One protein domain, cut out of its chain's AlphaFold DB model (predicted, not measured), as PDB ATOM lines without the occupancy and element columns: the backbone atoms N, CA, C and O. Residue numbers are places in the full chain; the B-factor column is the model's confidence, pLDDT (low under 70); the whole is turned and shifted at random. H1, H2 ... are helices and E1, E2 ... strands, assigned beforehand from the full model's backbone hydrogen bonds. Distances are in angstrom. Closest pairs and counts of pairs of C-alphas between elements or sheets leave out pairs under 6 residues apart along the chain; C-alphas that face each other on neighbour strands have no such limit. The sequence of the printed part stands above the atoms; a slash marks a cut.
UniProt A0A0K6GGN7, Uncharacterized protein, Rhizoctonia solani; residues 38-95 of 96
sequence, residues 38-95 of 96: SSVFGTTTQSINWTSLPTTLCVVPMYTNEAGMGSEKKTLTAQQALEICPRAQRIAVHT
ATOM      1  N   SER A  38     -11.856 -11.076 -22.279       86.94
ATOM      2  CA  SER A  38     -11.393 -12.374 -21.773       86.94
ATOM      3  C   SER A  38     -12.440 -13.077 -20.905       86.94
ATOM      4  O   SER A  38     -12.542 -14.299 -20.955       86.94
ATOM      5  N   SER A  39     -13.243 -12.319 -20.152       85.50
ATOM      6  CA  SER A  39     -14.366 -12.847 -19.364       85.50
ATOM      7  C   SER A  39     -15.512 -13.305 -20.272       85.50
ATOM      8  O   SER A  39     -16.037 -14.404 -20.118       85.50
ATOM      9  N   VAL A  40     -15.857 -12.485 -21.271       85.62
ATOM     10  CA  VAL A  40     -17.012 -12.721 -22.153       85.62
ATOM     11  C   VAL A  40     -16.734 -13.800 -23.200       85.62
ATOM     12  O   VAL A  40     -17.559 -14.684 -23.420       85.62
ATOM     13  N   PHE A  41     -15.577 -13.734 -23.856       85.12
ATOM     14  CA  PHE A  41     -15.220 -14.583 -24.992       85.12
ATOM     15  C   PHE A  41     -14.295 -15.747 -24.637       85.12
ATOM     16  O   PHE A  41     -14.089 -16.649 -25.451       85.12
ATOM     17  N   GLY A  42     -13.780 -15.763 -23.410       84.69
ATOM     18  CA  GLY A  42     -12.770 -16.717 -22.981       84.69
ATOM     19  C   GLY A  42     -11.391 -16.396 -23.549       84.69
ATOM     20  O   GLY A  42     -11.221 -15.575 -24.455       84.69
ATOM     21  N   THR A  43     -10.390 -17.069 -22.998       85.31
ATOM     22  CA  THR A  43      -9.001 -16.947 -23.425       85.31
ATOM     23  C   THR A  43      -8.578 -18.155 -24.256       85.31
ATOM     24  O   THR A  43      -9.130 -19.248 -24.120       85.31
ATOM     25  N   THR A  44      -7.606 -17.961 -25.136       82.25
ATOM     26  CA  THR A  44      -6.943 -19.025 -25.886       82.25
ATOM     27  C   THR A  44      -5.446 -18.758 -25.949       82.25
ATOM     28  O   THR A  44      -5.005 -17.615 -26.041       82.25
ATOM     29  N   THR A  45      -4.657 -19.826 -25.932       79.56
ATOM     30  CA  THR A  45      -3.223 -19.788 -26.241       79.56
ATOM     31  C   THR A  45      -2.965 -20.019 -27.730       79.56
ATOM     32  O   THR A  45      -1.821 -19.990 -28.175       79.56
ATOM     33  N   GLN A  46      -4.006 -20.285 -28.527       69.69
ATOM     34  CA  GLN A  46      -3.856 -20.435 -29.968       69.69
ATOM     35  C   GLN A  46      -3.637 -19.075 -30.617       69.69
ATOM     36  O   GLN A  46      -4.424 -18.149 -30.440       69.69
ATOM     37  N   SER A  47      -2.583 -18.971 -31.419       66.69
ATOM     38  CA  SER A  47      -2.379 -17.864 -32.345       66.69
ATOM     39  C   SER A  47      -3.000 -18.233 -33.694       66.69
ATOM     40  O   SER A  47      -2.583 -19.217 -34.313       66.69
ATOM     41  N   ILE A  48      -3.973 -17.463 -34.184       66.31
ATOM     42  CA  ILE A  48      -4.490 -17.669 -35.543       66.31
ATOM     43  C   ILE A  48      -3.597 -16.976 -36.562       66.31
ATOM     44  O   ILE A  48      -3.130 -15.855 -36.370       66.31
ATOM     45  N   ASN A  49      -3.383 -17.662 -37.683       63.62
ATOM     46  CA  ASN A  49      -2.686 -17.097 -38.817       63.62
ATOM     47  C   ASN A  49      -3.570 -16.041 -39.508       63.62
ATOM     48  O   ASN A  49      -4.484 -16.366 -40.265       63.62
ATOM     49  N   TRP A  50      -3.266 -14.770 -39.252       62.94
ATOM     50  CA  TRP A  50      -3.973 -13.604 -39.784       62.94
ATOM     51  C   TRP A  50      -3.736 -13.318 -41.271       62.94
ATOM     52  O   TRP A  50      -4.216 -12.302 -41.774       62.94
ATOM     53  N   THR A  51      -3.041 -14.200 -42.002       65.06
ATOM     54  CA  THR A  51      -2.850 -14.052 -43.460       65.06
ATOM     55  C   THR A  51      -4.192 -13.928 -44.201       65.06
ATOM     56  O   THR A  51      -4.274 -13.289 -45.248       65.06
ATOM     57  N   SER A  52      -5.272 -14.466 -43.627       60.03
ATOM     58  CA  SER A  52      -6.654 -14.202 -44.033       60.03
ATOM     59  C   SER A  52      -7.507 -13.912 -42.804       60.03
ATOM     60  O   SER A  52      -7.408 -14.646 -41.824       60.03
ATOM     61  N   LEU A  53      -8.374 -12.893 -42.865       63.16
ATOM     62  CA  LEU A  53      -9.307 -12.598 -41.772       63.16
ATOM     63  C   LEU A  53     -10.184 -13.834 -41.500       63.16
ATOM     64  O   LEU A  53     -10.977 -14.202 -42.376       63.16
ATOM     65  N   PRO A  54     -10.076 -14.471 -40.325       67.56
ATOM     66  CA  PRO A  54     -10.830 -15.679 -40.053       67.56
ATOM     67  C   PRO A  54     -12.310 -15.331 -39.862       67.56
ATOM     68  O   PRO A  54     -12.677 -14.432 -39.106       67.56
ATOM     69  N   THR A  55     -13.181 -16.038 -40.577       74.00
ATOM     70  CA  THR A  55     -14.641 -15.871 -40.476       74.00
ATOM     71  C   THR A  55     -15.243 -16.736 -39.371       74.00
ATOM     72  O   THR A  55     -16.324 -16.442 -38.871       74.00
ATOM     73  N   THR A  56     -14.545 -17.795 -38.964       78.88
ATOM     74  CA  THR A  56     -15.022 -18.769 -37.976       78.88
ATOM     75  C   THR A  56     -14.574 -18.423 -36.558       78.88
ATOM     76  O   THR A  56     -15.424 -18.257 -35.688       78.88
ATOM     77  N   LEU A  57     -13.270 -18.268 -36.322       80.06
ATOM     78  CA  LEU A  57     -12.690 -17.940 -35.015       80.06
ATOM     79  C   LEU A  57     -11.728 -16.763 -35.151       80.06
ATOM     80  O   LEU A  57     -10.768 -16.852 -35.901       80.06
ATOM     81  N   CYS A  58     -11.969 -15.676 -34.430       84.44
ATOM     82  CA  CYS A  58     -11.109 -14.501 -34.423       84.44
ATOM     83  C   CYS A  58     -10.446 -14.359 -33.056       84.44
ATOM     84  O   CYS A  58     -11.123 -14.310 -32.031       84.44
ATOM     85  N   VAL A  59      -9.117 -14.346 -33.045       85.56
ATOM     86  CA  VAL A  59      -8.333 -14.333 -31.810       85.56
ATOM     87  C   VAL A  59      -7.842 -12.919 -31.559       85.56
ATOM     88  O   VAL A  59      -6.854 -12.514 -32.142       85.56
ATOM     89  N   VAL A  60      -8.523 -12.146 -30.722       86.94
ATOM     90  CA  VAL A  60      -8.095 -10.776 -30.399       86.94
ATOM     91  C   VAL A  60      -6.994 -10.798 -29.343       86.94
ATOM     92  O   VAL A  60      -7.007 -11.690 -28.502       86.94
ATOM     93  N   PRO A  61      -6.056  -9.844 -29.321       87.12
ATOM     94  CA  PRO A  61      -5.102  -9.743 -28.218       87.12
ATOM     95  C   PRO A  61      -5.804  -9.430 -26.887       87.12
ATOM     96  O   PRO A  61      -6.974  -9.041 -26.862       87.12
ATOM     97  N   MET A  62      -5.105  -9.596 -25.763       87.94
ATOM     98  CA  MET A  62      -5.674  -9.313 -24.440       87.94
ATOM     99  C   MET A  62      -5.718  -7.818 -24.134       87.94
ATOM    100  O   MET A  62      -6.649  -7.349 -23.464       87.94
ATOM    101  N   TYR A  63      -4.734  -7.064 -24.627       90.19
ATOM    102  CA  TYR A  63      -4.557  -5.664 -24.271       90.19
ATOM    103  C   TYR A  63      -4.740  -4.704 -25.456       90.19
ATOM    104  O   TYR A  63      -4.443  -5.015 -26.608       90.19
ATOM    105  N   THR A  64      -5.214  -3.490 -25.170       88.25
ATOM    106  CA  THR A  64      -5.473  -2.440 -26.170       88.25
ATOM    107  C   THR A  64      -4.219  -2.008 -26.919       88.25
ATOM    108  O   THR A  64      -4.300  -1.754 -28.117       88.25
ATOM    109  N   ASN A  65      -3.058  -1.966 -26.261       86.19
ATOM    110  CA  ASN A  65      -1.784  -1.638 -26.906       86.19
ATOM    111  C   ASN A  65      -1.369  -2.674 -27.959       86.19
ATOM    112  O   ASN A  65      -0.838  -2.307 -29.003       86.19
ATOM    113  N   GLU A  66      -1.655  -3.952 -27.718       85.44
ATOM    114  CA  GLU A  66      -1.401  -5.039 -28.671       85.44
ATOM    115  C   GLU A  66      -2.373  -4.990 -29.858       85.44
ATOM    116  O   GLU A  66      -1.995  -5.305 -30.982       85.44
ATOM    117  N   ALA A  67      -3.605  -4.519 -29.637       82.06
ATOM    118  CA  ALA A  67      -4.568  -4.235 -30.706       82.06
ATOM    119  C   ALA A  67      -4.293  -2.922 -31.466       82.06
ATOM    120  O   ALA A  67      -5.052  -2.573 -32.369       82.06
ATOM    121  N   GLY A  68      -3.261  -2.156 -31.095       82.75
ATOM    122  CA  GLY A  68      -2.992  -0.835 -31.672       82.75
ATOM    123  C   GLY A  68      -3.991   0.256 -31.255       82.75
ATOM    124  O   GLY A  68      -4.020   1.327 -31.859       82.75
ATOM    125  N   MET A  69      -4.799   0.024 -30.215       83.31
ATOM    126  CA  MET A  69      -5.775   0.969 -29.652       83.31
ATOM    127  C   MET A  69      -5.145   1.883 -28.586       83.31
ATOM    128  O   MET A  69      -5.643   2.005 -27.465       83.31
ATOM    129  N   GLY A  70      -4.042   2.540 -28.945       85.06
ATOM    130  CA  GLY A  70      -3.274   3.422 -28.062       85.06
ATOM    131  C   GLY A  70      -2.093   2.727 -27.381       85.06
ATOM    132  O   GLY A  70      -1.791   1.572 -27.653       85.06
ATOM    133  N   SER A  71      -1.394   3.450 -26.506       84.19
ATOM    134  CA  SER A  71      -0.158   2.964 -25.868       84.19
ATOM    135  C   SER A  71      -0.381   2.319 -24.495       84.19
ATOM    136  O   SER A  71       0.555   1.785 -23.903       84.19
ATOM    137  N   GLU A  72      -1.600   2.388 -23.958       86.38
ATOM    138  CA  GLU A  72      -1.916   1.900 -22.617       86.38
ATOM    139  C   GLU A  72      -2.164   0.387 -22.610       86.38
ATOM    140  O   GLU A  72      -2.874  -0.149 -23.465       86.38
ATOM    141  N   LYS A  73      -1.621  -0.306 -21.600       87.88
ATOM    142  CA  LYS A  73      -1.879  -1.730 -21.350       87.88
ATOM    143  C   LYS A  73      -3.197  -1.898 -20.590       87.88
ATOM    144  O   LYS A  73      -3.208  -2.174 -19.391       87.88
ATOM    145  N   LYS A  74      -4.316  -1.688 -21.280       89.62
ATOM    146  CA  LYS A  74      -5.665  -1.877 -20.739       89.62
ATOM    147  C   LYS A  74      -6.283  -3.140 -21.322       89.62
ATOM    148  O   LYS A  74      -6.064  -3.445 -22.487       89.62
ATOM    149  N   THR A  75      -7.043  -3.884 -20.527       89.81
ATOM    150  CA  THR A  75      -7.784  -5.050 -21.025       89.81
ATOM    151  C   THR A  75      -8.797  -4.624 -22.076       89.81
ATOM    152  O   THR A  75      -9.571  -3.693 -21.835       89.81
ATOM    153  N   LEU A  76      -8.816  -5.328 -23.205       88.88
ATOM    154  CA  LEU A  76      -9.827  -5.135 -24.235       88.88
ATOM    155  C   LEU A  76     -11.216  -5.432 -23.679       88.88
ATOM    156  O   LEU A  76     -11.412  -6.416 -22.963       88.88
ATOM    157  N   THR A  77     -12.180  -4.580 -24.007       90.44
ATOM    158  CA  THR A  77     -13.586  -4.819 -23.674       90.44
ATOM    159  C   THR A  77     -14.245  -5.706 -24.719       90.44
ATOM    160  O   THR A  77     -13.782  -5.808 -25.860       90.44
ATOM    161  N   ALA A  78     -15.362  -6.333 -24.356       87.88
ATOM    162  CA  ALA A  78     -16.137  -7.124 -25.299       87.88
ATOM    163  C   ALA A  78     -16.601  -6.291 -26.509       87.88
ATOM    164  O   ALA A  78     -16.563  -6.787 -27.634       87.88
ATOM    165  N   GLN A  79     -16.944  -5.009 -26.315       87.94
ATOM    166  CA  GLN A  79     -17.242  -4.090 -27.423       87.94
ATOM    167  C   GLN A  79     -16.061  -3.959 -28.395       87.94
ATOM    168  O   GLN A  79     -16.240  -4.111 -29.599       87.94
ATOM    169  N   GLN A  80     -14.855  -3.703 -27.883       88.56
ATOM    170  CA  GLN A  80     -13.673  -3.524 -28.727       88.56
ATOM    171  C   GLN A  80     -13.311  -4.812 -29.473       88.56
ATOM    172  O   GLN A  80     -12.962  -4.772 -30.648       88.56
ATOM    173  N   ALA A  81     -13.451  -5.972 -28.825       87.50
ATOM    174  CA  ALA A  81     -13.225  -7.261 -29.471       87.50
ATOM    175  C   ALA A  81     -14.193  -7.506 -30.648       87.50
ATOM    176  O   ALA A  81     -13.777  -7.982 -31.704       87.50
ATOM    177  N   LEU A  82     -15.466  -7.121 -30.500       86.69
ATOM    178  CA  LEU A  82     -16.465  -7.184 -31.575       86.69
ATOM    179  C   LEU A  82     -16.143  -6.230 -32.737       86.69
ATOM    180  O   LEU A  82     -16.381  -6.576 -33.893       86.69
ATOM    181  N   GLU A  83     -15.592  -5.052 -32.442       87.12
ATOM    182  CA  GLU A  83     -15.159  -4.079 -33.453       87.12
ATOM    183  C   GLU A  83     -13.927  -4.555 -34.237       87.12
ATOM    184  O   GLU A  83     -13.855  -4.331 -35.445       87.12
ATOM    185  N   ILE A  84     -12.997  -5.267 -33.587       85.25
ATOM    186  CA  ILE A  84     -11.838  -5.896 -34.249       85.25
ATOM    187  C   ILE A  84     -12.288  -7.054 -35.153       85.25
ATOM    188  O   ILE A  84     -11.751  -7.247 -36.245       85.25
ATOM    189  N   CYS A  85     -13.296  -7.816 -34.720       83.94
ATOM    190  CA  CYS A  85     -13.746  -9.045 -35.369       83.94
ATOM    191  C   CYS A  85     -15.199  -8.962 -35.890       83.94
ATOM    192  O   CYS A  85     -16.028  -9.801 -35.529       83.94
ATOM    193  N   PRO A  86     -15.538  -8.032 -36.804       80.75
ATOM    194  CA  PRO A  86     -16.930  -7.762 -37.180       80.75
ATOM    195  C   PRO A  86     -17.598  -8.891 -37.981       80.75
ATOM    196  O   PRO A  86     -18.818  -8.908 -38.130       80.75
ATOM    197  N   ARG A  87     -16.809  -9.816 -38.542       81.31
ATOM    198  CA  ARG A  87     -17.287 -10.937 -39.375       81.31
ATOM    199  C   ARG A  87     -17.066 -12.309 -38.742       81.31
ATOM    200  O   ARG A  87     -17.316 -13.314 -39.401       81.31
ATOM    201  N   ALA A  88     -16.536 -12.357 -37.523       82.56
ATOM    202  CA  ALA A  88     -16.221 -13.616 -36.871       82.56
ATOM    203  C   ALA A  88     -17.486 -14.245 -36.288       82.56
ATOM    204  O   ALA A  88     -18.311 -13.556 -35.698       82.56
ATOM    205  N   GLN A  89     -17.635 -15.559 -36.424       83.44
ATOM    206  CA  GLN A  89     -18.690 -16.290 -35.719       83.44
ATOM    207  C   GLN A  89     -18.344 -16.478 -34.240       83.44
ATOM    208  O   GLN A  89     -19.231 -16.481 -33.388       83.44
ATOM    209  N   ARG A  90     -17.051 -16.608 -33.926       84.62
ATOM    210  CA  ARG A  90     -16.526 -16.793 -32.571       84.62
ATOM    211  C   ARG A  90     -15.350 -15.865 -32.322       84.62
ATOM    212  O   ARG A  90     -14.544 -15.635 -33.223       84.62
ATOM    213  N   ILE A  91     -15.230 -15.391 -31.091       86.75
ATOM    214  CA  ILE A  91     -14.086 -14.604 -30.630       86.75
ATOM    215  C   ILE A  91     -13.414 -15.351 -29.486       86.75
ATOM    216  O   ILE A  91     -14.095 -15.968 -28.669       86.75
ATOM    217  N   ALA A  92     -12.089 -15.293 -29.432       87.44
ATOM    218  CA  ALA A  92     -11.292 -15.698 -28.281       87.44
ATOM    219  C   ALA A  92     -10.237 -14.628 -27.995       87.44
ATOM    220  O   ALA A  92      -9.817 -13.919 -28.909       87.44
ATOM    221  N   VAL A  93      -9.800 -14.518 -26.745       87.88
ATOM    222  CA  VAL A  93      -8.742 -13.584 -26.354       87.88
ATOM    223  C   VAL A  93      -7.411 -14.311 -26.247       87.88
ATOM    224  O   VAL A  93      -7.281 -15.239 -25.457       87.88
ATOM    225  N   HIS A  94      -6.419 -13.890 -27.021       86.06
ATOM    226  CA  HIS A  94      -5.068 -14.407 -26.933       86.06
ATOM    227  C   HIS A  94      -4.449 -14.029 -25.596       86.06
ATOM    228  O   HIS A  94      -4.349 -12.848 -25.266       86.06
ATOM    229  N   THR A  95      -4.031 -15.033 -24.842       74.25
ATOM    230  CA  THR A  95      -3.171 -14.858 -23.675       74.25
ATOM    231  C   THR A  95      -1.814 -15.429 -24.043       74.25
ATOM    232  O   THR A  95      -1.648 -16.650 -23.993       74.25
TER     233      THR A  95
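AT A GLANCE: This is residues 38 to 95 of the 96 residues of an uncharacterized protein of Rhizoctonia solani (UniProt A0A0K6GGN7). With little regular structure, the domain is a small ribbon of two parallel strands, E1 and E2, with helix H2 packed on it, short H1 near E2, and two long loops, residues 42 to 56 and 62 to 77. The 58 printed residues hold H1, E1, H2, E2 in that order; the class is mixed, with 21 residues in named elements. It is compact, radius of gyration of the C-alphas 10.4 A, spanning 28 by 23 by 20 A.

IN THESE COORDINATES: H1 is residues 38 to 41, from C-alpha 38 at (-11.393, -12.374, -21.773). E1 is residues 57 to 61, 13.1 A; H2 78 to 84, 10.0 A; E2 90 to 94, 13.0 A, ending at C-alpha 94 (-5.068, -14.407, -26.933).

HOW THE PARTS SIT: H1 and H2 only just touch, with 3 pairs of C-alphas within 8 A, the closest Val 40 and Ala 78, 6.5 A. The closest C-alphas of H1 and E2 are Phe 41 and Ala 92, 5.2 A. E1 and E2 are parallel, 31 degrees; N 58 and O 90 are 2.8 A apart, within hydrogen-bond range. E1, H2, E2 form a strand-helix-strand unit, two parallel neighbours with a helix between, its crossover right-handed; Val 60 and Ala 81 are the closest C-alphas of E1 and H2, 6.3 A. Residues 43 to 44 pair in parallel with 93 to 94 of E2. Every O i to N i+4 pair of H2 is within hydrogen-bond range; H1 is too short for one.

THE WHOLE: The C-alphas farthest apart, Thr 56 and Ser 71, are 29.0 A apart. The printed part has no cut; the links H1 to E1 and E1 to H2 are long, H2 to E2 tight. Residues 46 to 54 have pLDDT under 70.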